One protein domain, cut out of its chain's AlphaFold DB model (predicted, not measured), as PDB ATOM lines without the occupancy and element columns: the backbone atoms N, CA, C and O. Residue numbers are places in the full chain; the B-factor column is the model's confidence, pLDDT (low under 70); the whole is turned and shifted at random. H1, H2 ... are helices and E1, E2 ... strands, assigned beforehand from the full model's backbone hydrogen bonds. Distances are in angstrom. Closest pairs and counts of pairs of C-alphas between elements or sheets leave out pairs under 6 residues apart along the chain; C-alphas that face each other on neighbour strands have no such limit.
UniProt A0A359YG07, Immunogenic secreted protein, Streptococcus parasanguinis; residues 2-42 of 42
ATOM      1  N   GLU A   2     166.872 188.143 119.543       38.75
ATOM      2  CA  GLU A   2     167.041 187.476 120.836       38.75
ATOM      3  C   GLU A   2     165.831 187.817 121.711       38.75
ATOM      4  O   GLU A   2     165.652 188.948 122.142       38.75
ATOM      5  N   GLN A   3     164.941 186.833 121.840       43.84
ATOM      6  CA  GLN A   3     163.966 186.648 122.909       43.84
ATOM      7  C   GLN A   3     163.412 187.932 123.555       43.84
ATOM      8  O   GLN A   3     163.775 188.314 124.667       43.84
ATOM      9  N   VAL A   4     162.396 188.518 122.914       46.78
ATOM     10  CA  VAL A   4     161.372 189.284 123.635       46.78
ATOM     11  C   VAL A   4     160.656 188.285 124.547       46.78
ATOM     12  O   VAL A   4     159.668 187.661 124.163       46.78
ATOM     13  N   LYS A   5     161.203 188.047 125.746       52.88
ATOM     14  CA  LYS A   5     160.459 187.392 126.822       52.88
ATOM     15  C   LYS A   5     159.189 188.217 126.991       52.88
ATOM     16  O   LYS A   5     159.257 189.427 127.192       52.88
ATOM     17  N   SER A   6     158.051 187.554 126.856       54.72
ATOM     18  CA  SER A   6     156.686 188.061 126.659       54.72
ATOM     19  C   SER A   6     156.153 189.080 127.678       54.72
ATOM     20  O   SER A   6     154.980 189.432 127.629       54.72
ATOM     21  N   TYR A   7     156.985 189.563 128.597       61.22
ATOM     22  CA  TYR A   7     156.613 190.446 129.689       61.22
ATOM     23  C   TYR A   7     157.287 191.822 129.641       61.22
ATOM     24  O   TYR A   7     157.112 192.580 130.580       61.22
ATOM     25  N   GLY A   8     158.041 192.164 128.585       79.62
ATOM     26  CA  GLY A   8     158.552 193.528 128.355       79.62
ATOM     27  C   GLY A   8     159.704 193.980 129.265       79.62
ATOM     28  O   GLY A   8     160.051 195.156 129.255       79.62
ATOM     29  N   PHE A   9     160.294 193.067 130.038       87.31
ATOM     30  CA  PHE A   9     161.518 193.328 130.795       87.31
ATOM     31  C   PHE A   9     162.701 193.563 129.849       87.31
ATOM     32  O   PHE A   9     162.806 192.896 128.815       87.31
ATOM     33  N   ILE A  10     163.627 194.438 130.240       92.25
ATOM     34  CA  ILE A  10     164.885 194.671 129.516       92.25
ATOM     35  C   ILE A  10     166.074 194.311 130.403       92.25
ATOM     36  O   ILE A  10     166.061 194.587 131.600       92.25
ATOM     37  N   LEU A  11     167.108 193.716 129.814       94.50
ATOM     38  CA  LEU A  11     168.411 193.526 130.445       94.50
ATOM     39  C   LEU A  11     169.379 194.535 129.833       94.50
ATOM     40  O   LEU A  11     169.508 194.585 128.611       94.50
ATOM     41  N   ILE A  12     170.062 195.312 130.669       95.25
ATOM     42  CA  ILE A  12     171.076 196.268 130.220       95.25
ATOM     43  C   ILE A  12     172.440 195.955 130.823       95.25
ATOM     44  O   ILE A  12     172.540 195.365 131.901       95.25
ATOM     45  N   SER A  13     173.484 196.410 130.136       96.94
ATOM     46  CA  SER A  13     174.833 196.542 130.680       96.94
ATOM     47  C   SER A  13     175.140 198.012 130.958       96.94
ATOM     48  O   SER A  13     174.901 198.861 130.100       96.94
ATOM     49  N   GLU A  14     175.717 198.306 132.116       96.81
ATOM     50  CA  GLU A  14     176.120 199.653 132.527       96.81
ATOM     51  C   GLU A  14     177.477 199.610 133.242       96.81
ATOM     52  O   GLU A  14     177.738 198.728 134.065       96.81
ATOM     53  N   SER A  15     178.365 200.554 132.925       97.75
ATOM     54  CA  SER A  15     179.684 200.679 133.554       97.75
ATOM     55  C   SER A  15     179.692 201.736 134.652       97.75
ATOM     56  O   SER A  15     178.986 202.737 134.569       97.75
ATOM     57  N   ASN A  16     180.553 201.544 135.649       97.50
ATOM     58  CA  ASN A  16     180.851 202.481 136.734       97.50
ATOM     59  C   ASN A  16     179.722 202.734 137.746       97.50
ATOM     60  O   ASN A  16     179.933 203.450 138.721       97.50
ATOM     61  N   VAL A  17     178.566 202.087 137.590       96.81
ATOM     62  CA  VAL A  17     177.436 202.199 138.530       96.81
ATOM     63  C   VAL A  17     177.715 201.482 139.852       96.81
ATOM     64  O   VAL A  17     177.340 201.974 140.912       96.81
ATOM     65  N   LYS A  18     178.412 200.338 139.814       95.62
ATOM     66  CA  LYS A  18     178.798 199.568 141.015       95.62
ATOM     67  C   LYS A  18     180.230 199.828 141.496       95.62
ATOM     68  O   LYS A  18     180.670 199.193 142.450       95.62
ATOM     69  N   GLY A  19     180.956 200.733 140.845       96.62
ATOM     70  CA  GLY A  19     182.348 201.050 141.162       96.62
ATOM     71  C   GLY A  19     183.175 201.351 139.917       96.62
ATOM     72  O   GLY A  19     182.858 200.888 138.824       96.62
ATOM     73  N   LEU A  20     184.241 202.136 140.084       97.25
ATOM     74  CA  LEU A  20     185.117 202.561 138.993       97.25
ATOM     75  C   LEU A  20     185.678 201.352 138.227       97.25
ATOM     76  O   LEU A  20     186.300 200.476 138.819       97.25
ATOM     77  N   GLY A  21     185.458 201.314 136.910       97.12
ATOM     78  CA  GLY A  21     185.956 200.245 136.039       97.12
ATOM     79  C   GLY A  21     185.141 198.950 136.076       97.12
ATOM     80  O   GLY A  21     185.516 197.982 135.418       97.12
ATOM     81  N   VAL A  22     184.025 198.906 136.809       97.62
ATOM     82  CA  VAL A  22     183.165 197.720 136.889       97.62
ATOM     83  C   VAL A  22     182.018 197.836 135.892       97.62
ATOM     84  O   VAL A  22     181.224 198.776 135.952       97.62
ATOM     85  N   VAL A  23     181.894 196.845 135.008       97.62
ATOM     86  CA  VAL A  23     180.692 196.633 134.193       97.62
ATOM     87  C   VAL A  23     179.715 195.777 134.985       97.62
ATOM     88  O   VAL A  23     180.080 194.757 135.567       97.62
ATOM     89  N   SER A  24     178.460 196.200 135.022       97.00
ATOM     90  CA  SER A  24     177.392 195.518 135.737       97.00
ATOM     91  C   SER A  24     176.160 195.367 134.858       97.00
ATOM     92  O   SER A  24     175.992 196.084 133.875       97.00
ATOM     93  N   TYR A  25     175.309 194.411 135.220       96.75
ATOM     94  CA  TYR A  25     174.079 194.110 134.503       96.75
ATOM     95  C   TYR A  25     172.885 194.284 135.428       96.75
ATOM     96  O   TYR A  25     172.955 193.946 136.618       96.75
ATOM     97  N   ARG A  26     171.786 194.791 134.874       95.31
ATOM     98  CA  ARG A  26     170.533 194.985 135.600       95.31
ATOM     99  C   ARG A  26     169.346 194.739 134.686       95.31
ATOM    100  O   ARG A  26     169.350 195.143 133.525       95.31
ATOM    101  N   THR A  27     168.332 194.088 135.243       94.94
ATOM    102  CA  THR A  27     167.039 193.904 134.593       94.94
ATOM    103  C   THR A  27     166.073 194.965 135.096       94.94
ATOM    104  O   THR A  27     165.959 195.158 136.307       94.94
ATOM    105  N   PHE A  28     165.362 195.616 134.182       94.00
ATOM    106  CA  PHE A  28     164.226 196.476 134.500       94.00
ATOM    107  C   PHE A  28     162.928 195.802 134.081       94.00
ATOM    108  O   PHE A  28     162.885 195.107 133.062       94.00
ATOM    109  N   ASP A  29     161.877 196.015 134.867       93.19
ATOM    110  CA  ASP A  29     160.522 195.636 134.486       93.19
ATOM    111  C   ASP A  29     159.980 196.468 133.327       93.19
ATOM    112  O   ASP A  29     160.552 197.481 132.926       93.19
ATOM    113  N   ALA A  30     158.871 196.002 132.759       91.00
ATOM    114  CA  ALA A  30     158.265 196.638 131.602       91.00
ATOM    115  C   ALA A  30     157.719 198.035 131.876       91.00
ATOM    116  O   ALA A  30     157.683 198.855 130.959       91.00
ATOM    117  N   GLU A  31     157.255 198.318 133.093       94.00
ATOM    118  CA  GLU A  31     156.729 199.642 133.428       94.00
ATOM    119  C   GLU A  31     157.859 200.667 133.495       94.00
ATOM    120  O   GLU A  31     157.746 201.755 132.929       94.00
ATOM    121  N   THR A  32     158.985 200.281 134.088       94.19
ATOM    122  CA  THR A  32     160.199 201.091 134.154       94.19
ATOM    123  C   THR A  32     160.840 201.228 132.774       94.19
ATOM    124  O   THR A  32     161.198 202.330 132.361       94.19
ATOM    125  N   ALA A  33     160.914 200.140 132.003       92.44
ATOM    126  CA  ALA A  33     161.507 200.130 130.665       92.44
ATOM    127  C   ALA A  33     160.806 201.083 129.681       92.44
ATOM    128  O   ALA A  33     161.458 201.619 128.784       92.44
ATOM    129  N   LYS A  34     159.495 201.318 129.843       92.06
ATOM    130  CA  LYS A  34     158.713 202.257 129.017       92.06
ATOM    131  C   LYS A  34     159.053 203.728 129.266       92.06
ATOM    132  O   LYS A  34     158.732 204.560 128.424       92.06
ATOM    133  N   GLN A  35     159.669 204.055 130.401       95.62
ATOM    134  CA  GLN A  35     160.034 205.433 130.747       95.62
ATOM    135  C   GLN A  35     161.355 205.865 130.097       95.62
ATOM    136  O   GLN A  35     161.691 207.049 130.100       95.62
ATOM    137  N   PHE A  36     162.115 204.922 129.537       94.88
ATOM    138  CA  PHE A  36     163.388 205.207 128.892       94.88
ATOM    139  C   PHE A  36     163.223 205.588 127.423       94.88
ATOM    140  O   PHE A  36     162.314 205.141 126.726       94.88
ATOM    141  N   THR A  37     164.163 206.394 126.935       95.12
ATOM    142  CA  THR A  37     164.294 206.698 125.508       95.12
ATOM    143  C   THR A  37     165.309 205.751 124.881       95.12
ATOM    144  O   THR A  37     166.434 205.641 125.365       95.12
ATOM    145  N   TYR A  38     164.930 205.095 123.784       91.94
ATOM    146  CA  TYR A  38     165.799 204.184 123.042       91.94
ATOM    147  C   TYR A  38     166.333 204.885 121.795       91.94
ATOM    148  O   TYR A  38     165.560 205.342 120.955       91.94
ATOM    149  N   VAL A  39     167.657 204.956 121.670       94.19
ATOM    150  CA  VAL A  39     168.335 205.507 120.491       94.19
ATOM    151  C   VAL A  39     168.954 204.356 119.709       94.19
ATOM    152  O   VAL A  39     169.725 203.574 120.261       94.19
ATOM    153  N   ILE A  40     168.618 204.253 118.423       93.81
ATOM    154  CA  ILE A  40     169.159 203.233 117.521       93.81
ATOM    155  C   ILE A  40     170.306 203.868 116.729       93.81
ATOM    156  O   ILE A  40     170.094 204.826 115.985       93.81
ATOM    157  N   GLY A  41     171.523 203.357 116.932       90.75
ATOM    158  CA  GLY A  41     172.703 203.757 116.162       90.75
ATOM    159  C   GLY A  41     172.608 203.333 114.690       90.75
ATOM    160  O   GLY A  41     171.842 202.431 114.357       90.75
ATOM    161  N   LYS A  42     173.368 204.008 113.821       81.25
ATOM    162  CA  LYS A  42     173.505 203.653 112.398       81.25
ATOM    163  C   LYS A  42     174.515 202.536 112.184       81.25
ATOM    164  O   LYS A  42     175.510 202.514 112.940       81.25
TER     165      LYS A  42
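What this domain is: This is residues 2 to 42 of the 42 residues of the protein "Immunogenic secreted protein" of Streptococcus parasanguinis (UniProt A0A359YG07). With little regular structure, this is a two-stranded hairpin, E1 and E2, with the very short helix H1 at its open end; residues 35 to 42 stick out as a tail. The printed part has 41 residues, with E1, E2 and H1 in that order; the class is mixed, with 16 residues in named elements, under half. It is loose, with a radius of gyration of the C-alphas of 12.2 A, spanning 33 by 25 by 22 A.

Where its parts are: Find C-alpha 10 at (164.885, 194.671, 129.516); from there E1, residues 10 to 15, runs 16.5 A. E2, residues 23 to 28, also runs 16.5 A. H1, residues 30 to 33, ends at C-alpha 33, (161.507, 200.130, 130.665), after 4.9 A.

How they stand to each other: Look across the hairpin: E1 and E2 are antiparallel at 154 degrees. N 14 and O 24, 2.8 A, are within hydrogen-bond range. The closest C-alphas of E1 and H1 are Ile 10 and Ala 33, 6.5 A. H1 is too short for an O i to N i+4 pair; its one O i to N i+3 pair is not within range.

The domain as a whole: The farthest C-alphas, Ser 6 and Leu 20, are 34.2 A apart. The printed part has no cut and no long link. Residues 2 to 7 have pLDDT under 70.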